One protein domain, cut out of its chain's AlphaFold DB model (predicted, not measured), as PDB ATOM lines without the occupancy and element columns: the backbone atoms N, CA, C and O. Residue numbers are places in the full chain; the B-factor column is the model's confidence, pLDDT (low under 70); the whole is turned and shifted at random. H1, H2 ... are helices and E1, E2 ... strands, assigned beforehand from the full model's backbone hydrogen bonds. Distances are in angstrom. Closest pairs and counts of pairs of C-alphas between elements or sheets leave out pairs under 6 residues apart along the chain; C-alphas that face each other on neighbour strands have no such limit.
ATOM      1  N   ARG A  25      36.476  -3.296  36.926       89.38
ATOM      2  CA  ARG A  25      36.016  -4.636  36.516       89.38
ATOM      3  C   ARG A  25      34.923  -4.648  35.438       89.38
ATOM      4  O   ARG A  25      34.686  -5.717  34.898       89.38
ATOM      5  N   CYS A  26      34.270  -3.515  35.182       92.81
ATOM      6  CA  CYS A  26      33.330  -3.297  34.076       92.81
ATOM      7  C   CYS A  26      34.028  -2.681  32.855       92.81
ATOM      8  O   CYS A  26      33.652  -2.949  31.724       92.81
ATOM      9  N   GLN A  27      35.043  -1.850  33.098       92.88
ATOM     10  CA  GLN A  27      35.787  -1.138  32.060       92.88
ATOM     11  C   GLN A  27      36.889  -1.984  31.408       92.88
ATOM     12  O   GLN A  27      37.316  -1.678  30.304       92.88
ATOM     13  N   THR A  28      37.407  -3.011  32.086       89.81
ATOM     14  CA  THR A  28      38.559  -3.778  31.587       89.81
ATOM     15  C   THR A  28      38.186  -4.570  30.337       89.81
ATOM     16  O   THR A  28      37.389  -5.505  30.423       89.81
ATOM     17  N   ILE A  29      38.836  -4.267  29.210       81.00
ATOM     18  CA  ILE A  29      38.795  -5.111  28.014       81.00
ATOM     19  C   ILE A  29      39.514  -6.426  28.334       81.00
ATOM     20  O   ILE A  29      40.737  -6.470  28.488       81.00
ATOM     21  N   ASP A  30      38.734  -7.494  28.443       71.56
ATOM     22  CA  ASP A  30      39.194  -8.876  28.564       71.56
ATOM     23  C   ASP A  30      39.189  -9.511  27.151       71.56
ATOM     24  O   ASP A  30      38.262  -9.247  26.377       71.56
ATOM     25  N   PRO A  31      40.197 -10.316  26.761       62.62
ATOM     26  CA  PRO A  31      40.222 -10.993  25.462       62.62
ATOM     27  C   PRO A  31      39.285 -12.216  25.351       62.62
ATOM     28  O   PRO A  31      39.088 -12.708  24.241       62.62
ATOM     29  N   ALA A  32      38.713 -12.726  26.450       61.66
ATOM     30  CA  ALA A  32      37.840 -13.909  26.468       61.66
ATOM     31  C   ALA A  32      36.489 -13.795  27.245       61.66
ATOM     32  O   ALA A  32      35.978 -14.826  27.702       61.66
ATOM     33  N   PRO A  33      35.840 -12.621  27.419       60.28
ATOM     34  CA  PRO A  33      34.631 -12.504  28.223       60.28
ATOM     35  C   PRO A  33      33.389 -12.971  27.454       60.28
ATOM     36  O   PRO A  33      33.073 -12.478  26.369       60.28
ATOM     37  N   ALA A  34      32.595 -13.840  28.084       66.38
ATOM     38  CA  ALA A  34      31.302 -14.294  27.560       66.38
ATOM     39  C   ALA A  34      30.256 -13.162  27.396       66.38
ATOM     40  O   ALA A  34      29.218 -13.360  26.770       66.38
ATOM     41  N   SER A  35      30.508 -11.973  27.953       82.56
ATOM     42  CA  SER A  35      29.714 -10.760  27.733       82.56
ATOM     43  C   SER A  35      30.569  -9.509  27.943       82.56
ATOM     44  O   SER A  35      31.307  -9.437  28.926       82.56
ATOM     45  N   ALA A  36      30.411  -8.497  27.085       83.81
ATOM     46  CA  ALA A  36      31.043  -7.184  27.261       83.81
ATOM     47  C   ALA A  36      30.629  -6.485  28.574       83.81
ATOM     48  O   ALA A  36      31.382  -5.693  29.119       83.81
ATOM     49  N   LEU A  37      29.465  -6.826  29.142       92.06
ATOM     50  CA  LEU A  37      28.964  -6.263  30.405       92.06
ATOM     51  C   LEU A  37      29.427  -7.041  31.656       92.06
ATOM     52  O   LEU A  37      28.817  -6.945  32.727       92.06
ATOM     53  N   THR A  38      30.490  -7.840  31.542       90.88
ATOM     54  CA  THR A  38      31.053  -8.588  32.675       90.88
ATOM     55  C   THR A  38      31.530  -7.618  33.758       90.88
ATOM     56  O   THR A  38      32.230  -6.657  33.481       90.88
ATOM     57  N   GLY A  39      31.121  -7.841  35.011       91.00
ATOM     58  CA  GLY A  39      31.480  -6.965  36.136       91.00
ATOM     59  C   GLY A  39      30.731  -5.625  36.206       91.00
ATOM     60  O   GLY A  39      30.899  -4.907  37.192       91.00
ATOM     61  N   CYS A  40      29.879  -5.301  35.229       94.50
ATOM     62  CA  CYS A  40      29.115  -4.055  35.199       94.50
ATOM     63  C   CYS A  40      27.898  -4.038  36.143       94.50
ATOM     64  O   CYS A  40      27.332  -5.088  36.465       94.50
ATOM     65  N   PRO A  41      27.440  -2.843  36.576       95.69
ATOM     66  CA  PRO A  41      26.161  -2.679  37.264       95.69
ATOM     67  C   PRO A  41      24.987  -3.282  36.476       95.69
ATOM     68  O   PRO A  41      24.923  -3.185  35.246       95.69
ATOM     69  N   LYS A  42      24.021  -3.888  37.177       94.25
ATOM     70  CA  LYS A  42      22.835  -4.481  36.541       94.25
ATOM     71  C   LYS A  42      22.051  -3.405  35.780       94.25
ATOM     72  O   LYS A  42      21.637  -2.418  36.377       94.25
ATOM     73  N   GLY A  43      21.800  -3.640  34.492       93.81
ATOM     74  CA  GLY A  43      21.106  -2.688  33.617       93.81
ATOM     75  C   GLY A  43      22.019  -1.670  32.923       93.81
ATOM     76  O   GLY A  43      21.502  -0.753  32.294       93.81
ATOM     77  N   THR A  44      23.346  -1.834  33.004       97.12
ATOM     78  CA  THR A  44      24.292  -1.068  32.174       97.12
ATOM     79  C   THR A  44      23.994  -1.289  30.690       97.12
ATOM     80  O   THR A  44      23.809  -2.425  30.253       97.12
ATOM     81  N   VAL A  45      23.952  -0.208  29.916       97.44
ATOM     82  CA  VAL A  45      23.837  -0.245  28.451       97.44
ATOM     83  C   VAL A  45      25.233  -0.356  27.842       97.44
ATOM     84  O   VAL A  45      26.120   0.385  28.249       97.44
ATOM     85  N   TYR A  46      25.424  -1.238  26.856       97.06
ATOM     86  CA  TYR A  46      26.651  -1.275  26.052       97.06
ATOM     87  C   TYR A  46      26.462  -0.518  24.733       97.06
ATOM     88  O   TYR A  46      25.479  -0.744  24.015       97.06
ATOM     89  N   VAL A  47      27.412   0.364  24.425       97.88
ATOM     90  CA  VAL A  47      27.549   1.074  23.149       97.88
ATOM     91  C   VAL A  47      28.943   0.811  22.592       97.88
ATOM     92  O   VAL A  47      29.923   0.933  23.320       97.88
ATOM     93  N   SER A  48      29.038   0.456  21.314       96.38
ATOM     94  CA  SER A  48      30.308   0.252  20.619       96.38
ATOM     95  C   SER A  48      30.140   0.546  19.135       96.38
ATOM     96  O   SER A  48      29.164   0.115  18.523       96.38
ATOM     97  N   ALA A  49      31.093   1.265  18.547       92.94
ATOM     98  CA  ALA A  49      31.092   1.547  17.112       92.94
ATOM     99  C   ALA A  49      31.431   0.309  16.252       92.94
ATOM    100  O   ALA A  49      31.190   0.326  15.047       92.94
ATOM    101  N   THR A  50      32.010  -0.742  16.848       90.62
ATOM    102  CA  THR A  50      32.577  -1.897  16.123       90.62
ATOM    103  C   THR A  50      32.189  -3.266  16.689       90.62
ATOM    104  O   THR A  50      32.211  -4.245  15.946       90.62
ATOM    105  N   ASP A  51      31.817  -3.371  17.969       90.94
ATOM    106  CA  ASP A  51      31.402  -4.644  18.572       90.94
ATOM    107  C   ASP A  51      29.905  -4.907  18.340       90.94
ATOM    108  O   ASP A  51      29.046  -4.238  18.916       90.94
ATOM    109  N   GLY A  52      29.588  -5.938  17.549       89.56
ATOM    110  CA  GLY A  52      28.214  -6.381  17.272       89.56
ATOM    111  C   GLY A  52      27.421  -6.876  18.493       89.56
ATOM    112  O   GLY A  52      26.225  -7.130  18.376       89.56
ATOM    113  N   ARG A  53      28.047  -6.998  19.673       89.75
ATOM    114  CA  ARG A  53      27.362  -7.219  20.962       89.75
ATOM    115  C   ARG A  53      26.712  -5.941  21.514       89.75
ATOM    116  O   ARG A  53      25.896  -6.031  22.433       89.75
ATOM    117  N   ALA A  54      27.072  -4.760  21.010       94.06
ATOM    118  CA  ALA A  54      26.466  -3.494  21.409       94.06
ATOM    119  C   ALA A  54      25.128  -3.254  20.702       94.06
ATOM    120  O   ALA A  54      24.971  -3.517  19.513       94.06
ATOM    121  N   LYS A  55      24.155  -2.689  21.430       93.25
ATOM    122  CA  LYS A  55      22.852  -2.321  20.849       93.25
ATOM    123  C   LYS A  55      22.882  -0.955  20.143       93.25
ATOM    124  O   LYS A  55      22.015  -0.668  19.322       93.25
ATOM    125  N   TYR A  56      23.854  -0.111  20.479       97.19
ATOM    126  CA  TYR A  56      23.978   1.253  19.970       97.19
ATOM    127  C   TYR A  56      25.400   1.477  19.458       97.19
ATOM    128  O   TYR A  56      26.350   0.974  20.060       97.19
ATOM    129  N   GLN A  57      25.537   2.249  18.378       96.25
ATOM    130  CA  GLN A  57      26.832   2.591  17.774       96.25
ATOM    131  C   GLN A  57      27.300   4.013  18.120       96.25
ATOM    132  O   GLN A  57      28.497   4.286  18.059       96.25
ATOM    133  N   SER A  58      26.395   4.906  18.547       97.31
ATOM    134  CA  SER A  58      26.747   6.216  19.106       97.31
ATOM    135  C   SER A  58      26.425   6.301  20.599       97.31
ATOM    136  O   SER A  58      25.433   5.746  21.085       97.31
ATOM    137  N   VAL A  59      27.259   7.032  21.346       98.25
ATOM    138  CA  VAL A  59      27.040   7.287  22.783       98.25
ATOM    139  C   VAL A  59      25.743   8.074  23.001       98.25
ATOM    140  O   VAL A  59      25.058   7.857  24.000       98.25
ATOM    141  N   GLN A  60      25.353   8.928  22.048       98.00
ATOM    142  CA  GLN A  60      24.117   9.696  22.147       98.00
ATOM    143  C   GLN A  60      22.867   8.813  22.039       98.00
ATOM    144  O   GLN A  60      21.930   9.020  22.806       98.00
ATOM    145  N   ASP A  61      22.853   7.789  21.183       97.94
ATOM    146  CA  ASP A  61      21.711   6.864  21.090       97.94
ATOM    147  C   ASP A  61      21.519   6.068  22.387       97.94
ATOM    148  O   ASP A  61      20.391   5.861  22.840       97.94
ATOM    149  N   ALA A  62      22.617   5.690  23.051       97.75
ATOM    150  CA  ALA A  62      22.567   5.057  24.366       97.75
ATOM    151  C   ALA A  62      22.005   6.004  25.451       97.75
ATOM    152  O   ALA A  62      21.213   5.568  26.291       97.75
ATOM    153  N   VAL A  63      22.345   7.302  25.406       97.50
ATOM    154  CA  VAL A  63      21.775   8.345  26.286       97.50
ATOM    155  C   VAL A  63      20.287   8.594  25.989       97.50
ATOM    156  O   VAL A  63      19.484   8.715  26.916       97.50
ATOM    157  N   LEU A  64      19.878   8.598  24.719       96.88
ATOM    158  CA  LEU A  64      18.469   8.719  24.328       96.88
ATOM    159  C   LEU A  64      17.648   7.493  24.771       96.88
ATOM    160  O   LEU A  64      16.538   7.647  25.281       96.88
ATOM    161  N   ALA A  65      18.201   6.281  24.664       96.31
ATOM    162  CA  ALA A  65      17.515   5.036  25.015       96.31
ATOM    163  C   ALA A  65      17.202   4.882  26.520       96.31
ATOM    164  O   ALA A  65      16.157   4.325  26.893       96.31
ATOM    165  N   ILE A  66      18.070   5.390  27.404       95.12
ATOM    166  CA  ILE A  66      17.772   5.467  28.848       95.12
ATOM    167  C   ILE A  66      16.742   6.569  29.162       95.12
ATOM    168  O   ILE A  66      15.977   6.439  30.124       95.12
ATOM    169  N   GLY A  67      16.678   7.621  28.336       92.50
ATOM    170  CA  GLY A  67      15.752   8.749  28.456       92.50
ATOM    171  C   GLY A  67      15.842   9.479  29.801       92.50
ATOM    172  O   GLY A  67      16.838   9.380  30.520       92.50
ATOM    173  N   ASN A  68      14.766  10.168  30.198       92.12
ATOM    174  CA  ASN A  68      14.655  10.821  31.514       92.12
ATOM    175  C   ASN A  68      13.957   9.940  32.580       92.12
ATOM    176  O   ASN A  68      13.205  10.432  33.420       92.12
ATOM    177  N   LYS A  69      14.158   8.615  32.531       91.88
ATOM    178  CA  LYS A  69      13.557   7.656  33.480       91.88
ATOM    179  C   LYS A  69      14.214   7.758  34.873       91.88
ATOM    180  O   LYS A  69      15.447   7.787  34.911       91.88
ATOM    181  N   PRO A  70      13.451   7.744  35.987       93.19
ATOM    182  CA  PRO A  70      14.004   7.802  37.343       93.19
ATOM    183  C   PRO A  70      15.049   6.729  37.674       93.19
ATOM    184  O   PRO A  70      15.019   5.627  37.128       93.19
ATOM    185  N   GLY A  71      15.941   7.052  38.614       91.44
ATOM    186  CA  GLY A  71      17.006   6.163  39.094       91.44
ATOM    187  C   GLY A  71      18.353   6.348  38.386       91.44
ATOM    188  O   GLY A  71      18.528   7.235  37.550       91.44
ATOM    189  N   ASN A  72      19.328   5.514  38.744       94.38
ATOM    190  CA  ASN A  72      20.703   5.628  38.254       94.38
ATOM    191  C   ASN A  72      20.874   4.830  36.956       94.38
ATOM    192  O   ASN A  72      20.535   3.649  36.918       94.38
ATOM    193  N   ALA A  73      21.429   5.461  35.922       96.88
ATOM    194  CA  ALA A  73      21.789   4.805  34.669       96.88
ATOM    195  C   ALA A  73      23.311   4.635  34.534       96.88
ATOM    196  O   ALA A  73      24.087   5.472  35.002       96.88
ATOM    197  N   HIS A  74      23.726   3.576  33.841       98.00
ATOM    198  CA  HIS A  74      25.122   3.270  33.524       98.00
ATOM    199  C   HIS A  74      25.247   2.967  32.029       98.00
ATOM    200  O   HIS A  74      24.425   2.227  31.484       98.00
ATOM    201  N   ILE A  75      26.272   3.511  31.377       98.44
ATOM    202  CA  ILE A  75      26.623   3.206  29.985       98.44
ATOM    203  C   ILE A  75      28.098   2.799  29.954       98.44
ATOM    204  O   ILE A  75      28.951   3.594  30.345       98.44
ATOM    205  N   LEU A  76      28.389   1.581  29.492       98.00
ATOM    206  CA  LEU A  76      29.737   1.156  29.113       98.00
ATOM    207  C   LEU A  76      29.949   1.507  27.639       98.00
ATOM    208  O   LEU A  76      29.164   1.095  26.783       98.00
ATOM    209  N   VAL A  77      30.996   2.278  27.369       98.12
ATOM    210  CA  VAL A  77      31.387   2.749  26.044       98.12
ATOM    211  C   VAL A  77      32.607   1.963  25.586       98.12
ATOM    212  O   VAL A  77      33.654   2.014  26.228       98.12
ATOM    213  N   GLY A  78      32.456   1.240  24.478       96.06
ATOM    214  CA  GLY A  78      33.509   0.427  23.889       96.06
ATOM    215  C   GLY A  78      34.670   1.252  23.341       96.06
ATOM    216  O   GLY A  78      34.471   2.407  22.951       96.06
ATOM    217  N   GLN A  79      35.866   0.663  23.265       94.69
ATOM    218  CA  GLN A  79      37.028   1.293  22.627       94.69
ATOM    219  C   GLN A  79      36.685   1.844  21.232       94.69
ATOM    220  O   GLN A  79      36.014   1.189  20.431       94.69
ATOM    221  N   GLY A  80      37.130   3.064  20.928       95.38
ATOM    222  CA  GLY A  80      36.796   3.726  19.668       95.38
ATOM    223  C   GLY A  80      36.627   5.239  19.763       95.38
ATOM    224  O   GLY A  80      36.873   5.866  20.795       95.38
ATOM    225  N   ARG A  81      36.227   5.830  18.631       96.88
ATOM    226  CA  ARG A  81      36.195   7.282  18.400       96.88
ATOM    227  C   ARG A  81      34.812   7.693  17.895       96.88
ATOM    228  O   ARG A  81      34.502   7.526  16.718       96.88
ATOM    229  N   TYR A  82      33.991   8.234  18.783       98.12
ATOM    230  CA  TYR A  82      32.583   8.551  18.553       98.12
ATOM    231  C   TYR A  82      32.432  10.005  18.112       98.12
ATOM    232  O   TYR A  82      32.801  10.913  18.853       98.12
ATOM    233  N   PHE A  83      31.901  10.229  16.909       96.94
ATOM    234  CA  PHE A  83      31.667  11.575  16.387       96.94
ATOM    235  C   PHE A  83      30.312  12.139  16.840       96.94
ATOM    236  O   PHE A  83      29.298  11.446  16.771       96.94
ATOM    237  N   GLY A  84      30.298  13.410  17.245       94.62
ATOM    238  CA  GLY A  84      29.099  14.184  17.574       94.62
ATOM    239  C   GLY A  84      29.093  14.735  19.001       94.62
ATOM    240  O   GLY A  84      30.072  14.630  19.739       94.62
ATOM    241  N   THR A  85      27.967  15.335  19.392       96.75
ATOM    242  CA  THR A  85      27.733  15.827  20.758       96.75
ATOM    243  C   THR A  85      26.962  14.798  21.577       96.75
ATOM    244  O   THR A  85      25.882  14.362  21.177       96.75
ATOM    245  N   VAL A  86      27.473  14.472  22.765       98.12
ATOM    246  CA  VAL A  86      26.729  13.733  23.793       98.12
ATOM    247  C   VAL A  86      25.960  14.744  24.640       98.12
ATOM    248  O   VAL A  86      26.551  15.505  25.399       98.12
ATOM    249  N   ASN A  87      24.637  14.776  24.491       97.31
ATOM    250  CA  ASN A  87      23.744  15.708  25.169       97.31
ATOM    251  C   ASN A  87      22.892  14.986  26.222       97.31
ATOM    252  O   ASN A  87      21.936  14.272  25.904       97.31
ATOM    253  N   VAL A  88      23.247  15.198  27.489       96.94
ATOM    254  CA  VAL A  88      22.630  14.598  28.671       96.94
ATOM    255  C   VAL A  88      21.608  15.571  29.264       96.94
ATOM    256  O   VAL A  88      21.836  16.161  30.318       96.94
ATOM    257  N   THR A  89      20.439  15.700  28.625       92.81
ATOM    258  CA  THR A  89      19.278  16.457  29.152       92.81
ATOM    259  C   THR A  89      18.495  15.681  30.228       92.81
ATOM    260  O   THR A  89      17.262  15.648  30.227       92.81
ATOM    261  N   ARG A  90      19.194  14.944  31.099       90.88
ATOM    262  CA  ARG A  90      18.618  13.974  32.048       90.88
ATOM    263  C   ARG A  90      18.643  14.554  33.463       90.88
ATOM    264  O   ARG A  90      19.679  15.018  33.920       90.88
ATOM    265  N   GLN A  91      17.521  14.487  34.179       92.50
ATOM    266  CA  GLN A  91      17.372  14.973  35.565       92.50
ATOM    267  C   GLN A  91      17.842  13.959  36.622       92.50
ATOM    268  O   GLN A  91      17.901  14.271  37.807       92.50
ATOM    269  N   TRP A  92      18.163  12.736  36.202       93.75
ATOM    270  CA  TRP A  92      18.519  11.608  37.063       93.75
ATOM    271  C   TRP A  92      19.957  11.137  36.802       93.75
ATOM    272  O   TRP A  92      20.413  11.253  35.663       93.75
ATOM    273  N   PRO A  93      20.656  10.560  37.798       95.69
ATOM    274  CA  PRO A  93      22.063  10.183  37.674       95.69
ATOM    275  C   PRO A  93      22.384   9.327  36.442       95.69
ATOM    276  O   PRO A  93      21.626   8.419  36.071       95.69
ATOM    277  N   LEU A  94      23.540   9.607  35.841       97.56
ATOM    278  CA  LEU A  94      24.119   8.875  34.718       97.56
ATOM    279  C   LEU A  94      25.628   8.732  34.928       97.56
ATOM    280  O   LEU A  94      26.323   9.720  35.136       97.56
ATOM    281  N   THR A  95      26.132   7.505  34.843       98.12
ATOM    282  CA  THR A  95      27.565   7.200  34.814       98.12
ATOM    283  C   THR A  95      27.964   6.683  33.434       98.12
ATOM    284  O   THR A  95      27.466   5.642  33.003       98.12
ATOM    285  N   LEU A  96      28.872   7.390  32.761       98.50
ATOM    286  CA  LEU A  96      29.585   6.908  31.580       98.50
ATOM    287  C   LEU A  96      30.878   6.203  32.013       98.50
ATOM    288  O   LEU A  96      31.616   6.706  32.862       98.50
ATOM    289  N   LEU A  97      31.145   5.040  31.431       97.69
ATOM    290  CA  LEU A  97      32.318   4.213  31.692       97.69
ATOM    291  C   LEU A  97      33.032   3.967  30.364       97.69
ATOM    292  O   LEU A  97      32.489   3.262  29.519       97.69
ATOM    293  N   GLY A  98      34.220   4.530  30.168       96.31
ATOM    294  CA  GLY A  98      35.077   4.156  29.046       96.31
ATOM    295  C   GLY A  98      35.747   2.808  29.304       96.31
ATOM    296  O   GLY A  98      36.239   2.571  30.413       96.31
ATOM    297  N   GLU A  99      35.763   1.930  28.302       93.88
ATOM    298  CA  GLU A  99      36.639   0.758  28.285       93.88
ATOM    299  C   GLU A  99      38.122   1.152  28.442       93.88
ATOM    300  O   GLU A  99      38.567   2.193  27.957       93.88
ATOM    301  N   VAL A 100      38.897   0.293  29.110       90.75
ATOM    302  CA  VAL A 100      40.340   0.446  29.342       90.75
ATOM    303  C   VAL A 100      41.080  -0.859  29.052       90.75
ATOM    304  O   VAL A 100      40.583  -1.954  29.331       90.75
ATOM    305  N   VAL A 101      42.298  -0.757  28.524       84.75
ATOM    306  CA  VAL A 101      43.137  -1.925  28.220       84.75
ATOM    307  C   VAL A 101      43.770  -2.452  29.509       84.75
ATOM    308  O   VAL A 101      44.388  -1.698  30.256       84.75
ATOM    309  N   HIS A 102      43.660  -3.760  29.767       74.31
ATOM    310  CA  HIS A 102      44.115  -4.367  31.025       74.31
ATOM    311  C   HIS A 102      45.598  -4.106  31.361       74.31
ATOM    312  O   HIS A 102      45.944  -3.948  32.529       74.31
ATOM    313  N   SER A 103      46.470  -4.046  30.349       70.19
ATOM    314  CA  SER A 103      47.913  -3.818  30.511       70.19
ATOM    315  C   SER A 103      48.304  -2.359  30.769       70.19
ATOM    316  O   SER A 103      49.384  -2.126  31.309       70.19
ATOM    317  N   ASN A 104      47.455  -1.385  30.421       72.75
ATOM    318  CA  ASN A 104      47.654   0.024  30.759       72.75
ATOM    319  C   ASN A 104      46.299   0.722  31.003       72.75
ATOM    320  O   ASN A 104      45.784   1.413  30.122       72.75
ATOM    321  N   PRO A 105      45.702   0.567  32.200       61.44
ATOM    322  CA  PRO A 105      44.368   1.086  32.489       61.44
ATOM    323  C   PRO A 105      44.323   2.613  32.700       61.44
ATOM    324  O   PRO A 105      43.260   3.159  33.000       61.44
ATOM    325  N   THR A 106      45.458   3.309  32.566       69.12
ATOM    326  CA  THR A 106      45.539   4.778  32.552       69.12
ATOM    327  C   THR A 106      45.458   5.395  31.153       69.12
ATOM    328  O   THR A 106      45.245   6.603  31.060       69.12
ATOM    329  N   ASP A 107      45.561   4.599  30.083       81.44
ATOM    330  CA  ASP A 107      45.372   5.081  28.712       81.44
ATOM    331  C   ASP A 107      43.890   4.990  28.317       81.44
ATOM    332  O   ASP A 107      43.299   3.908  28.272       81.44
ATOM    333  N   ASN A 108      43.283   6.133  27.991       91.31
ATOM    334  CA  ASN A 108      41.903   6.183  27.513       91.31
ATOM    335  C   ASN A 108      41.835   5.733  26.046       91.31
ATOM    336  O   ASN A 108      42.267   6.455  25.147       91.31
ATOM    337  N   VAL A 109      41.232   4.569  25.794       94.44
ATOM    338  CA  VAL A 109      40.948   4.062  24.432       94.44
ATOM    339  C   VAL A 109      39.555   4.452  23.916       94.44
ATOM    340  O   VAL A 109      39.127   4.004  22.851       94.44
ATOM    341  N   VAL A 110      38.852   5.312  24.657       97.00
ATOM    342  CA  VAL A 110      37.519   5.827  24.332       97.00
ATOM    343  C   VAL A 110      37.571   7.340  24.162       97.00
ATOM    344  O   VAL A 110      37.920   8.068  25.089       97.00
ATOM    345  N   GLU A 111      37.165   7.814  22.988       97.31
ATOM    346  CA  GLU A 111      37.160   9.230  22.627       97.31
ATOM    347  C   GLU A 111      35.794   9.643  22.062       97.31
ATOM    348  O   GLU A 111      35.349   9.114  21.045       97.31
ATOM    349  N   VAL A 112      35.146  10.633  22.673       98.38
ATOM    350  CA  VAL A 112      34.015  11.366  22.088       98.38
ATOM    351  C   VAL A 112      34.556  12.665  21.498       98.38
ATOM    352  O   VAL A 112      35.287  13.398  22.171       98.38
ATOM    353  N   TRP A 113      34.219  12.970  20.246       96.75
ATOM    354  CA  TRP A 113      34.738  14.160  19.579       96.75
ATOM    355  C   TRP A 113      33.738  14.855  18.654       96.75
ATOM    356  O   TRP A 113      32.961  14.221  17.944       96.75
ATOM    357  N   ASN A 114      33.821  16.182  18.604       93.00
ATOM    358  CA  ASN A 114      33.075  17.025  17.669       93.00
ATOM    359  C   ASN A 114      34.042  17.989  16.944       93.00
ATOM    360  O   ASN A 114      35.217  18.088  17.299       93.00
ATOM    361  N   ASN A 115      33.583  18.688  15.909       92.75
ATOM    362  CA  ASN A 115      34.310  19.743  15.195       92.75
ATOM    363  C   ASN A 115      33.441  20.987  14.899       92.75
ATOM    364  O   ASN A 115      33.790  21.788  14.033       92.75
ATOM    365  N   VAL A 116      32.335  21.172  15.630       91.00
ATOM    366  CA  VAL A 116      31.500  22.385  15.575       91.00
ATOM    367  C   VAL A 116      32.132  23.524  16.378       91.00
ATOM    368  O   VAL A 116      32.487  23.350  17.545       91.00
ATOM    369  N   SER A 117      32.226  24.706  15.763       88.00
ATOM    370  CA  SER A 117      32.616  25.971  16.397       88.00
ATOM    371  C   SER A 117      31.424  26.902  16.590       88.00
ATOM    372  O   SER A 117      30.381  26.768  15.945       88.00
ATOM    373  N   VAL A 118      31.592  27.899  17.456       87.25
ATOM    374  CA  VAL A 118      30.621  28.990  17.587       87.25
ATOM    375  C   VAL A 118      30.702  29.903  16.365       87.25
ATOM    376  O   VAL A 118      31.760  30.442  16.041       87.25
ATOM    377  N   THR A 119      29.564  30.118  15.702       85.75
ATOM    378  CA  THR A 119      29.435  31.081  14.598       85.75
ATOM    379  C   THR A 119      28.669  32.336  15.049       85.75
ATOM    380  O   THR A 119      27.905  32.276  16.016       85.75
ATOM    381  N   PRO A 120      28.862  33.507  14.402       84.00
ATOM    382  CA  PRO A 120      28.297  34.768  14.889       84.00
ATOM    383  C   PRO A 120      26.763  34.761  14.954       84.00
ATOM    384  O   PRO A 120      26.097  34.761  13.919       84.00
ATOM    385  N   GLY A 121      26.225  34.819  16.175       81.31
ATOM    386  CA  GLY A 121      24.787  34.779  16.465       81.31
ATOM    387  C   GLY A 121      24.334  33.523  17.217       81.31
ATOM    388  O   GLY A 121      23.225  33.523  17.745       81.31
ATOM    389  N   LEU A 122      25.181  32.493  17.310       85.88
ATOM    390  CA  LEU A 122      24.939  31.313  18.143       85.88
ATOM    391  C   LEU A 122      25.497  31.494  19.563       85.88
ATOM    392  O   LEU A 122      26.387  32.312  19.800       85.88
ATOM    393  N   ASP A 123      24.965  30.711  20.500       91.81
ATOM    394  CA  ASP A 123      25.491  30.588  21.862       91.81
ATOM    395  C   ASP A 123      26.696  29.631  21.905       91.81
ATOM    396  O   ASP A 123      26.799  28.731  21.071       91.81
ATOM    397  N   ASN A 124      27.587  29.781  22.888       91.56
ATOM    398  CA  ASN A 124      28.752  28.909  23.051       91.56
ATOM    399  C   ASN A 124      28.390  27.414  23.154       91.56
ATOM    400  O   ASN A 124      29.122  26.572  22.619       91.56
ATOM    401  N   ALA A 125      27.245  27.099  23.773       93.38
ATOM    402  CA  ALA A 125      26.760  25.735  23.981       93.38
ATOM    403  C   ALA A 125      26.661  24.898  22.686       93.38
ATOM    404  O   ALA A 125      26.803  23.677  22.735       93.38
ATOM    405  N   VAL A 126      26.478  25.519  21.504       93.44
ATOM    406  CA  VAL A 126      26.369  24.789  20.213       93.44
ATOM    407  C   VAL A 126      27.632  24.018  19.837       93.44
ATOM    408  O   VAL A 126      27.572  23.106  19.019       93.44
ATOM    409  N   SER A 127      28.774  24.396  20.412       94.81
ATOM    410  CA  SER A 127      30.071  23.785  20.127       94.81
ATOM    411  C   SER A 127      30.442  22.645  21.082       94.81
ATOM    412  O   SER A 127      31.438  21.965  20.850       94.81
ATOM    413  N   ALA A 128      29.672  22.422  22.151       96.81
ATOM    414  CA  ALA A 128      30.030  21.477  23.202       96.81
ATOM    415  C   ALA A 128      30.040  20.020  22.710       96.81
ATOM    416  O   ALA A 128      29.079  19.538  22.112       96.81
ATOM    417  N   THR A 129      31.123  19.293  22.996       97.94
ATOM    418  CA  THR A 129      31.237  17.849  22.703       97.94
ATOM    419  C   THR A 129      30.475  17.001  23.731       97.94
ATOM    420  O   THR A 129      29.854  16.002  23.375       97.94
ATOM    421  N   LEU A 130      30.449  17.434  24.994       98.56
ATOM    422  CA  LEU A 130      29.596  16.906  26.060       98.56
ATOM    423  C   LEU A 130      28.757  18.041  26.661       98.56
ATOM    424  O   LEU A 130      29.320  19.037  27.109       98.56
ATOM    425  N   VAL A 131      27.439  17.859  26.731       98.12
ATOM    426  CA  VAL A 131      26.499  18.739  27.445       98.12
ATOM    427  C   VAL A 131      25.864  17.965  28.600       98.12
ATOM    428  O   VAL A 131      25.341  16.869  28.393       98.12
ATOM    429  N   VAL A 132      25.869  18.534  29.807       97.94
ATOM    430  CA  VAL A 132      25.197  17.992  30.999       97.94
ATOM    431  C   VAL A 132      24.348  19.095  31.635       97.94
ATOM    432  O   VAL A 132      24.860  19.972  32.330       97.94
ATOM    433  N   ALA A 133      23.039  19.048  31.379       95.94
ATOM    434  CA  ALA A 133      22.080  20.082  31.768       95.94
ATOM    435  C   ALA A 133      20.666  19.490  31.954       95.94
ATOM    436  O   ALA A 133      20.406  18.370  31.524       95.94
ATOM    437  N   PRO A 134      19.699  20.191  32.573       93.81
ATOM    438  CA  PRO A 134      18.303  19.735  32.588       93.81
ATOM    439  C   PRO A 134      17.586  19.890  31.240       93.81
ATOM    440  O   PRO A 134      16.581  19.225  31.002       93.81
ATOM    441  N   SER A 135      18.056  20.798  30.386       92.12
ATOM    442  CA  SER A 135      17.482  21.125  29.079       92.12
ATOM    443  C   SER A 135      18.497  21.904  28.242       92.12
ATOM    444  O   SER A 135      19.476  22.425  28.776       92.12
ATOM    445  N   TRP A 136      18.238  22.041  26.939       91.00
ATOM    446  CA  TRP A 136      19.056  22.869  26.049       91.00
ATOM    447  C   TRP A 136      19.130  24.340  26.497       91.00
ATOM    448  O   TRP A 136      20.212  24.917  26.581       91.00
ATOM    449  N   ASP A 137      17.992  24.921  26.889       91.19
ATOM    450  CA  ASP A 137      17.919  26.308  27.371       91.19
ATOM    451  C   ASP A 137      18.699  26.539  28.681       91.19
ATOM    452  O   ASP A 137      18.914  27.683  29.086       91.19
ATOM    453  N   ALA A 138      19.111  25.459  29.357       91.94
ATOM    454  CA  ALA A 138      19.917  25.487  30.570       91.94
ATOM    455  C   ALA A 138      21.421  25.317  30.336       91.94
ATOM    456  O   ALA A 138      22.178  25.738  31.205       91.94
ATOM    457  N   SER A 139      21.854  24.772  29.193       93.69
ATOM    458  CA  SER A 139      23.257  24.847  28.747       93.69
ATOM    459  C   SER A 139      23.620  26.205  28.141       93.69
ATOM    460  O   SER A 139      24.780  26.585  28.165       93.69
ATOM    461  N   LEU A 140      22.645  26.984  27.646       93.56
ATOM    462  CA  LEU A 140      22.920  28.318  27.091       93.56
ATOM    463  C   LEU A 140      23.748  29.178  28.064       93.56
ATOM    464  O   LEU A 140      23.339  29.448  29.194       93.56
ATOM    465  N   ILE A 141      24.899  29.651  27.594       92.75
ATOM    466  CA  ILE A 141      25.851  30.451  28.372       92.75
ATOM    467  C   ILE A 141      25.374  31.907  28.452       92.75
ATOM    468  O   ILE A 141      25.444  32.563  29.501       92.75
ATOM    469  N   GLY A 142      24.832  32.402  27.341       86.38
ATOM    470  CA  GLY A 142      24.321  33.747  27.139       86.38
ATOM    471  C   GLY A 142      25.388  34.840  27.195       86.38
ATOM    472  O   GLY A 142      26.554  34.638  27.536       86.38
ATOM    473  N   SER A 143      24.970  36.061  26.868       77.94
ATOM    474  CA  SER A 143      25.870  37.209  26.751       77.94
ATOM    475  C   SER A 143      25.877  38.112  27.995       77.94
ATOM    476  O   SER A 143      25.005  38.060  28.866       77.94
ATOM    477  N   GLY A 144      26.898  38.967  28.085       73.38
ATOM    478  CA  GLY A 144      26.968  40.034  29.084       73.38
ATOM    479  C   GLY A 144      27.205  39.578  30.537       73.38
ATOM    480  O   GLY A 144      27.521  38.413  30.811       73.38
ATOM    481  N   PRO A 145      27.083  40.510  31.504       66.06
ATOM    482  CA  PRO A 145      27.432  40.266  32.904       66.06
ATOM    483  C   PRO A 145      26.495  39.272  33.604       66.06
ATOM    484  O   PRO A 145      26.902  38.679  34.597       66.06
ATOM    485  N   THR A 146      25.290  39.035  33.079       70.38
ATOM    486  CA  THR A 146      24.347  38.026  33.588       70.38
ATOM    487  C   THR A 146      24.537  36.655  32.942       70.38
ATOM    488  O   THR A 146      24.409  35.646  33.630       70.38
ATOM    489  N   GLY A 147      24.882  36.591  31.649       79.62
ATOM    490  CA  GLY A 147      24.713  35.363  30.867       79.62
ATOM    491  C   GLY A 147      23.230  35.058  30.633       79.62
ATOM    492  O   GLY A 147      22.390  35.962  30.722       79.62
ATOM    493  N   ALA A 148      22.918  33.795  30.354       84.00
ATOM    494  CA  ALA A 148      21.554  33.331  30.115       84.00
ATOM    495  C   ALA A 148      20.633  33.472  31.353       84.00
ATOM    496  O   ALA A 148      21.122  33.593  32.487       84.00
ATOM    497  N   PRO A 149      19.296  33.468  31.154       84.38
ATOM    498  CA  PRO A 149      18.315  33.522  32.238       84.38
ATOM    499  C   PRO A 149      18.448  32.393  33.273       84.38
ATOM    500  O   PRO A 149      19.042  31.345  33.023       84.38
ATOM    501  N   LEU A 150      17.842  32.607  34.445       84.94
ATOM    502  CA  LEU A 150      17.671  31.554  35.447       84.94
ATOM    503  C   LEU A 150      16.712  30.481  34.925       84.94
ATOM    504  O   LEU A 150      15.590  30.806  34.538       84.94
ATOM    505  N   GLN A 151      17.129  29.219  34.985       87.62
ATOM    506  CA  GLN A 151      16.280  28.073  34.670       87.62
ATOM    507  C   GLN A 151      15.710  27.429  35.944       87.62
ATOM    508  O   GLN A 151      16.396  27.391  36.968       87.62
ATOM    509  N   PRO A 152      14.463  26.916  35.908       87.06
ATOM    510  CA  PRO A 152      13.780  26.367  37.082       87.06
ATOM    511  C   PRO A 152      14.089  24.885  37.349       87.06
ATOM    512  O   PRO A 152      13.623  24.335  38.343       87.06
ATOM    513  N   LEU A 153      14.818  24.220  36.450       89.62
ATOM    514  CA  LEU A 153      15.136  22.793  36.524       89.62
ATOM    515  C   LEU A 153      16.583  22.569  36.983       89.62
ATOM    516  O   LEU A 153      17.438  23.438  36.819       89.62
ATOM    517  N   PHE A 154      16.860  21.368  37.492       90.62
ATOM    518  CA  PHE A 154      18.209  20.882  37.782       90.62
ATOM    519  C   PHE A 154      18.459  19.591  36.988       90.62
ATOM    520  O   PHE A 154      17.596  18.711  36.936       90.62
ATOM    521  N   GLY A 155      19.593  19.525  36.294       89.62
ATOM    522  CA  GLY A 155      20.067  18.359  35.551       89.62
ATOM    523  C   GLY A 155      20.855  17.422  36.460       89.62
ATOM    524  O   GLY A 155      21.195  17.801  37.575       89.62
ATOM    525  N   SER A 156      21.117  16.203  35.982       91.31
ATOM    526  CA  SER A 156      21.751  15.081  36.692       91.31
ATOM    527  C   SER A 156      22.471  15.481  37.997       91.31
ATOM    528  O   SER A 156      23.579  16.023  37.941       91.31
ATOM    529  N   PRO A 157      21.883  15.205  39.180       91.50
ATOM    530  CA  PRO A 157      22.453  15.595  40.472       91.50
ATOM    531  C   PRO A 157      23.678  14.760  40.875       91.50
ATOM    532  O   PRO A 157      24.212  14.962  41.965       91.50
ATOM    533  N   ASP A 158      24.091  13.824  40.014       93.06
ATOM    534  CA  ASP A 158      25.222  12.918  40.201       93.06
ATOM    535  C   ASP A 158      25.650  12.308  38.837       93.06
ATOM    536  O   ASP A 158      25.518  11.103  38.596       93.06
ATOM    537  N   PHE A 159      26.058  13.155  37.877       97.50
ATOM    538  CA  PHE A 159      26.671  12.704  36.616       97.50
ATOM    539  C   PHE A 159      28.120  12.266  36.849       97.50
ATOM    540  O   PHE A 159      28.854  12.924  37.583       97.50
ATOM    541  N   ARG A 160      28.557  11.200  36.171       96.94
ATOM    542  CA  ARG A 160      29.950  10.736  36.199       96.94
ATOM    543  C   ARG A 160      30.471  10.356  34.820       96.94
ATOM    544  O   ARG A 160      29.732   9.755  34.042       96.94
ATOM    545  N   ALA A 161      31.762  10.569  34.582       97.62
ATOM    546  CA  ALA A 161      32.505   9.910  33.507       97.62
ATOM    547  C   ALA A 161      33.856   9.363  34.005       97.62
ATOM    548  O   ALA A 161      34.549  10.009  34.794       97.62
ATOM    549  N   TYR A 162      34.228   8.173  33.533       96.19
ATOM    550  CA  TYR A 162      35.477   7.486  33.874       96.19
ATOM    551  C   TYR A 162      36.238   7.110  32.603       96.19
ATOM    552  O   TYR A 162      35.644   6.506  31.712       96.19
ATOM    553  N   ASN A 163      37.539   7.416  32.550       94.69
ATOM    554  CA  ASN A 163      38.465   6.981  31.493       94.69
ATOM    555  C   ASN A 163      37.996   7.270  30.050       94.69
ATOM    556  O   ASN A 163      38.031   6.402  29.178       94.69
ATOM    557  N   MET A 164      37.523   8.493  29.797       95.50
ATOM    558  CA  MET A 164      37.074   8.933  28.472       95.50
ATOM    559  C   MET A 164      37.717  10.261  28.078       95.50
ATOM    560  O   MET A 164      37.864  11.171  28.895       95.50
ATOM    561  N   ASP A 165      38.038  10.392  26.798       97.44
ATOM    562  CA  ASP A 165      38.475  11.641  26.190       97.44
ATOM    563  C   ASP A 165      37.293  12.394  25.572       97.44
ATOM    564  O   ASP A 165      36.511  11.818  24.817       97.44
ATOM    565  N   PHE A 166      37.194  13.697  25.836       98.31
ATOM    566  CA  PHE A 166      36.214  14.598  25.226       98.31
ATOM    567  C   PHE A 166      36.953  15.697  24.457       98.31
ATOM    568  O   PHE A 166      37.642  16.532  25.053       98.31
ATOM    569  N   ARG A 167      36.865  15.695  23.121       96.12
ATOM    570  CA  ARG A 167      37.697  16.564  22.268       96.12
ATOM    571  C   ARG A 167      36.886  17.356  21.242       96.12
ATOM    572  O   ARG A 167      36.225  16.767  20.395       96.12
ATOM    573  N   ASN A 168      37.037  18.678  21.221       95.06
ATOM    574  CA  ASN A 168      36.599  19.492  20.089       95.06
ATOM    575  C   ASN A 168      37.785  19.753  19.135       95.06
ATOM    576  O   ASN A 168      38.869  20.170  19.548       95.06
ATOM    577  N   ARG A 169      37.579  19.457  17.847       90.00
ATOM    578  CA  ARG A 169      38.574  19.455  16.763       90.00
ATOM    579  C   ARG A 169      38.388  20.556  15.721       90.00
ATOM    580  O   ARG A 169      38.982  20.484  14.651       90.00
ATOM    581  N   VAL A 170      37.609  21.590  16.032       76.94
ATOM    582  CA  VAL A 170      37.562  22.858  15.272       76.94
ATOM    583  C   VAL A 170      38.955  23.382  14.914       76.94
ATOM    584  O   VAL A 170      39.155  23.982  13.861       76.94
ATOM    585  N   ALA A 171      39.907  23.191  15.825       54.41
ATOM    586  CA  ALA A 171      41.177  23.880  15.824       54.41
ATOM    587  C   ALA A 171      42.366  22.912  15.724       54.41
ATOM    588  O   ALA A 171      42.721  22.256  16.697       54.41
ATOM    589  N   ASN A 172      43.057  22.957  14.583       54.84
ATOM    590  CA  ASN A 172      44.529  22.985  14.580       54.84
ATOM    591  C   ASN A 172      45.055  24.428  14.783       54.84
ATOM    592  O   ASN A 172      46.249  24.642  14.973       54.84
ATOM    593  N   TYR A 173      44.154  25.419  14.745       55.06
ATOM    594  CA  TYR A 173      44.404  26.847  14.945       55.06
ATOM    595  C   TYR A 173      43.206  27.452  15.690       55.06
ATOM    596  O   TYR A 173      42.064  27.127  15.369       55.06
ATOM    597  N   SER A 174      43.438  28.337  16.662       66.38
ATOM    598  CA  SER A 174      42.367  28.956  17.460       66.38
ATOM    599  C   SER A 174      41.561  29.978  16.642       66.38
ATOM    600  O   SER A 174      41.914  31.157  16.570       66.38
ATOM    601  N   ILE A 175      40.514  29.498  15.961       71.25
ATOM    602  CA  ILE A 175      39.674  30.292  15.047       71.25
ATOM    603  C   ILE A 175      38.399  30.852  15.696       71.25
ATOM    604  O   ILE A 175      37.935  31.914  15.285       71.25
ATOM    605  N   ALA A 176      37.844  30.156  16.690       84.25
ATOM    606  CA  ALA A 176      36.647  30.531  17.445       84.25
ATOM    607  C   ALA A 176      36.535  29.673  18.722       84.25
ATOM    608  O   ALA A 176      37.277  28.701  18.887       84.25
ATOM    609  N   GLN A 177      35.574  30.005  19.586       90.00
ATOM    610  CA  GLN A 177      35.141  29.176  20.712       90.00
ATOM    611  C   GLN A 177      34.731  27.768  20.249       90.00
ATOM    612  O   GLN A 177      34.046  27.615  19.229       90.00
ATOM    613  N   ALA A 178      35.144  26.751  21.006       93.50
ATOM    614  CA  ALA A 178      34.943  25.350  20.653       93.50
ATOM    615  C   ALA A 178      34.956  24.460  21.911       93.50
ATOM    616  O   ALA A 178      36.005  23.964  22.316       93.50
ATOM    617  N   LEU A 179      33.807  24.261  22.555       96.44
ATOM    618  CA  LEU A 179      33.731  23.586  23.856       96.44
ATOM    619  C   LEU A 179      33.982  22.068  23.749       96.44
ATOM    620  O   LEU A 179      33.380  21.362  22.939       96.44
ATOM    621  N   ALA A 180      34.813  21.529  24.640       97.44
ATOM    622  CA  ALA A 180      34.817  20.100  24.948       97.44
ATOM    623  C   ALA A 180      33.665  19.758  25.909       97.44
ATOM    624  O   ALA A 180      32.991  18.748  25.709       97.44
ATOM    625  N   THR A 181      33.389  20.611  26.904       97.81
ATOM    626  CA  THR A 181      32.339  20.382  27.911       97.81
ATOM    627  C   THR A 181      31.485  21.616  28.202       97.81
ATOM    628  O   THR A 181      31.988  22.736  28.255       97.81
ATOM    629  N   ASP A 182      30.198  21.376  28.455       97.62
ATOM    630  CA  ASP A 182      29.231  22.300  29.051       97.62
ATOM    631  C   ASP A 182      28.495  21.575  30.186       97.62
ATOM    632  O   ASP A 182      27.753  20.621  29.946       97.62
ATOM    633  N   ILE A 183      28.732  21.986  31.433       97.69
ATOM    634  CA  ILE A 183      28.002  21.479  32.599       97.69
ATOM    635  C   ILE A 183      27.265  22.644  33.246       97.69
ATOM    636  O   ILE A 183      27.902  23.523  33.826       97.69
ATOM    637  N   SER A 184      25.934  22.626  33.204       95.31
ATOM    638  CA  SER A 184      25.095  23.751  33.631       95.31
ATOM    639  C   SER A 184      23.866  23.262  34.408       95.31
ATOM    640  O   SER A 184      23.164  22.354  33.975       95.31
ATOM    641  N   TYR A 185      23.598  23.849  35.582       93.94
ATOM    642  CA  TYR A 185      22.566  23.399  36.535       93.94
ATOM    643  C   TYR A 185      22.655  21.901  36.893       93.94
ATOM    644  O   TYR A 185      21.626  21.250  37.049       93.94
ATOM    645  N   ALA A 186      23.864  21.340  36.985       94.56
ATOM    646  CA  ALA A 186      24.088  19.915  37.229       94.56
ATOM    647  C   ALA A 186      25.313  19.662  38.124       94.56
ATOM    648  O   ALA A 186      26.171  20.528  38.307       94.56
ATOM    649  N   HIS A 187      25.405  18.453  38.670       94.62
ATOM    650  CA  HIS A 187      26.560  17.982  39.434       94.62
ATOM    651  C   HIS A 187      27.285  16.915  38.615       94.62
ATOM    652  O   HIS A 187      26.690  15.885  38.300       94.62
ATOM    653  N   ALA A 188      28.547  17.152  38.255       96.88
ATOM    654  CA  ALA A 188      29.285  16.273  37.349       96.88
ATOM    655  C   ALA A 188      30.719  16.013  37.820       96.88
ATOM    656  O   ALA A 188      31.473  16.958  38.062       96.88
ATOM    657  N   SER A 189      31.110  14.741  37.901       96.88
ATOM    658  CA  SER A 189      32.470  14.341  38.265       96.88
ATOM    659  C   SER A 189      33.164  13.471  37.216       96.88
ATOM    660  O   SER A 189      32.546  12.666  36.518       96.88
ATOM    661  N   PHE A 190      34.473  13.660  37.084       97.25
ATOM    662  CA  PHE A 190      35.285  13.101  36.008       97.25
ATOM    663  C   PHE A 190      36.573  12.509  36.577       97.25
ATOM    664  O   PHE A 190      37.301  13.188  37.303       97.25
ATOM    665  N   TYR A 191      36.862  11.253  36.240       94.75
ATOM    666  CA  TYR A 191      37.966  10.485  36.823       94.75
ATOM    667  C   TYR A 191      38.846   9.935  35.694       94.75
ATOM    668  O   TYR A 191      38.384   9.137  34.874       94.75
ATOM    669  N   GLY A 192      40.091  10.408  35.600       93.19
ATOM    670  CA  GLY A 192      41.023  10.034  34.526       93.19
ATOM    671  C   GLY A 192      40.593  10.456  33.111       93.19
ATOM    672  O   GLY A 192      41.090   9.906  32.134       93.19
ATOM    673  N   CYS A 193      39.657  11.396  32.972       96.19
ATOM    674  CA  CYS A 193      39.202  11.892  31.668       96.19
ATOM    675  C   CYS A 193      40.127  12.998  31.134       96.19
ATOM    676  O   CYS A 193      40.633  13.802  31.917       96.19
ATOM    677  N   ASN A 194      40.304  13.088  29.811       96.81
ATOM    678  CA  ASN A 194      41.011  14.210  29.177       96.81
ATOM    679  C   ASN A 194      40.042  15.102  28.390       96.81
ATOM    680  O   ASN A 194      39.060  14.628  27.819       96.81
ATOM    681  N   PHE A 195      40.347  16.397  28.317       98.06
ATOM    682  CA  PHE A 195      39.484  17.417  27.717       98.06
ATOM    683  C   PHE A 195      40.302  18.295  26.780       98.06
ATOM    684  O   PHE A 195      41.286  18.889  27.213       98.06
ATOM    685  N   ALA A 196      39.937  18.388  25.502       96.19
ATOM    686  CA  ALA A 196      40.808  19.026  24.516       96.19
ATOM    687  C   ALA A 196      40.087  19.984  23.565       96.19
ATOM    688  O   ALA A 196      39.192  19.574  22.834       96.19
ATOM    689  N   SER A 197      40.556  21.234  23.516       95.31
ATOM    690  CA  SER A 197      40.238  22.222  22.475       95.31
ATOM    691  C   SER A 197      41.309  23.332  22.459       95.31
ATOM    692  O   SER A 197      42.444  23.092  22.871       95.31
ATOM    693  N   PHE A 198      41.002  24.526  21.950       93.25
ATOM    694  CA  PHE A 198      41.904  25.685  21.927       93.25
ATOM    695  C   PHE A 198      41.323  26.889  22.665       93.25
ATOM    696  O   PHE A 198      41.956  27.402  23.588       93.25
ATOM    697  N   GLN A 199      40.137  27.349  22.276       93.81
ATOM    698  CA  GLN A 199      39.436  28.420  22.971       93.81
ATOM    699  C   GLN A 199      38.191  27.862  23.668       93.81
ATOM    700  O   GLN A 199      37.435  27.107  23.055       93.81
ATOM    701  N   ASP A 200      37.972  28.291  24.916       95.31
ATOM    702  CA  ASP A 200      36.786  27.972  25.716       95.31
ATOM    703  C   ASP A 200      36.612  26.434  25.903       95.31
ATOM    704  O   ASP A 200      35.508  25.909  25.801       95.31
ATOM    705  N   THR A 201      37.703  25.676  26.140       97.25
ATOM    706  CA  THR A 201      37.682  24.191  26.210       97.25
ATOM    707  C   THR A 201      36.673  23.642  27.224       97.25
ATOM    708  O   THR A 201      35.928  22.717  26.903       97.25
ATOM    709  N   TRP A 202      36.671  24.162  28.449       98.44
ATOM    710  CA  TRP A 202      35.870  23.653  29.560       98.44
ATOM    711  C   TRP A 202      34.920  24.724  30.082       98.44
ATOM    712  O   TRP A 202      35.387  25.795  30.476       98.44
ATOM    713  N   TYR A 203      33.625  24.401  30.180       98.12
ATOM    714  CA  TYR A 203      32.627  25.256  30.821       98.12
ATOM    715  C   TYR A 203      31.973  24.618  32.054       98.12
ATOM    716  O   TYR A 203      31.456  23.500  32.019       98.12
ATOM    717  N   THR A 204      31.922  25.371  33.156       96.44
ATOM    718  CA  THR A 204      31.047  25.083  34.308       96.44
ATOM    719  C   THR A 204      30.101  26.259  34.530       96.44
ATOM    720  O   THR A 204      30.494  27.301  35.057       96.44
ATOM    721  N   GLY A 205      28.854  26.104  34.098       92.56
ATOM    722  CA  GLY A 205      27.837  27.144  34.070       92.56
ATOM    723  C   GLY A 205      27.122  27.407  35.388       92.56
ATOM    724  O   GLY A 205      27.528  26.974  36.469       92.56
ATOM    725  N   ARG A 206      26.035  28.182  35.304       87.06
ATOM    726  CA  ARG A 206      25.249  28.603  36.474       87.06
ATOM    727  C   ARG A 206      24.730  27.382  37.241       87.06
ATOM    728  O   ARG A 206      24.299  26.408  36.635       87.06
ATOM    729  N   ASN A 207      24.750  27.449  38.575       88.62
ATOM    730  CA  ASN A 207      24.323  26.374  39.484       88.62
ATOM    731  C   ASN A 207      25.045  25.022  39.321       88.62
ATOM    732  O   ASN A 207      24.691  24.081  40.027       88.62
ATOM    733  N   ALA A 208      26.056  24.907  38.457       92.75
ATOM    734  CA  ALA A 208      26.821  23.680  38.337       92.75
ATOM    735  C   ALA A 208      27.867  23.545  39.453       92.75
ATOM    736  O   ALA A 208      28.420  24.534  39.946       92.75
ATOM    737  N   SER A 209      28.146  22.300  39.834       94.00
ATOM    738  CA  SER A 209      29.316  21.925  40.635       94.00
ATOM    739  C   SER A 209      30.059  20.814  39.908       94.00
ATOM    740  O   SER A 209      29.444  19.810  39.543       94.00
ATOM    741  N   THR A 210      31.356  20.995  39.671       97.00
ATOM    742  CA  THR A 210      32.169  20.050  38.902       97.00
ATOM    743  C   THR A 210      33.432  19.627  39.639       97.00
ATOM    744  O   THR A 210      34.091  20.435  40.294       97.00
ATOM    745  N   TYR A 211      33.769  18.343  39.514       96.94
ATOM    746  CA  TYR A 211      34.984  17.746  40.065       96.94
ATOM    747  C   TYR A 211      35.736  16.995  38.969       96.94
ATOM    748  O   TYR A 211      35.178  16.098  38.342       96.94
ATOM    749  N   VAL A 212      37.002  17.325  38.746       97.19
ATOM    750  CA  VAL A 212      37.879  16.593  37.826       97.19
ATOM    751  C   VAL A 212      39.073  16.094  38.618       97.19
ATOM    752  O   VAL A 212      39.758  16.905  39.236       97.19
ATOM    753  N   ILE A 213      39.336  14.785  38.596       94.88
ATOM    754  CA  ILE A 213      40.555  14.210  39.166       94.88
ATOM    755  C   ILE A 213      41.378  13.455  38.119       94.88
ATOM    756  O   ILE A 213      40.898  12.531  37.455       94.88
ATOM    757  N   GLY A 214      42.652  13.836  38.008       91.25
ATOM    758  CA  GLY A 214      43.579  13.301  37.014       91.25
ATOM    759  C   GLY A 214      43.261  13.712  35.575       91.25
ATOM    760  O   GLY A 214      42.364  14.510  35.310       91.25
TER     761      GLY A 214
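This is residues 25 to 214 of the 751 residues of the protein "Pectinesterase" of Ceratobasidium theobromae (UniProt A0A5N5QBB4). The chain is wound in stacked turns, a solenoid whose walls are three sheets of parallel strands: E1 E2 E5 E9 E12 E15, E3 E7 E10 E13 and E4 E8 E11 E14. H1 caps the end where the first turn, E2 E3 E4, lies, and long loops such as residues 140 to 158 reach out from the turns. The printed part has 190 residues with three named helices and 15 named strands, in the order E1, H1, E2 to E7, H2, E8, H3, E9 to E15. The class is mixed, helices and strands, with under half of the residues in named elements. The whole is compact, with a radius of gyration of the C-alphas of 16.3 A and spans of 55 by 40 by 28 A.

Residues 28 to 29 pair in parallel with residues 100 to 101. The first sheet runs E1, residues 45 to 47, E2, 73 to 77, E5, 94 to 98, E9, 159 to 162, E12, 187 to 191, and E15, 209 to 213. Across its neighbours, N 45 and O 74 are 2.9 A apart, N 75 and O 95 2.9 A, N 96 and O 160 2.8 A, N 161 and O 189 3.0 A, and N 190 and O 211 2.8 A, within hydrogen-bond range. H1, residues 59 to 66, is on this sheet at a height of 8.3 A, along the strands. E1, H1 and E2 form a strand-helix-strand unit, two parallel neighbour strands with a helix between, its crossover right-handed. The second sheet runs E3, residues 80 to 83, E7, 110 to 114, E10, 165 to 168, and E13, 194 to 196; N 82 and O 111 are 2.8 A apart, N 112 and O 165 2.8 A, and N 166 and O 194 2.9 A. E6, residues 104 to 108, pairs with no named strand and runs on into E7 at 10 degrees. The third sheet runs E4, residues 86 to 88, E8, 130 to 132, E11, 181 to 183, and E14, 202 to 204; N 88 and O 131 are 2.8 A apart, N 132 and O 182 2.8 A, and N 203 and O 181 3.0 A. E3 runs on into E4 at 76 degrees. The closest C-alphas of H1 and E4, Gln 60 and Val 86, are 5.1 A apart. H2, residues 124 to 127, and H3, residues 136 to 139, only graze the third sheet. In H1 every O i to N i+4 pair is within hydrogen-bond range; H2 and H3 are too short for one.

E1 begins at C-alpha 45, (23.837, -0.245, 28.451), and E15 ends at C-alpha 213, (40.555, 14.210, 39.166). H1 is 11.2 A long, E7 13.8 A and E12 13.9 A.

The two C-alphas farthest apart, those of Ala 32 and Pro 145, are 55.5 A apart. The printed part has no cut. The long links are E1 to H1, H3 to E9 and E10 to E11. The model's pLDDT is under 70 at residues 31 to 34, 105 to 106, 145 and 171 to 174.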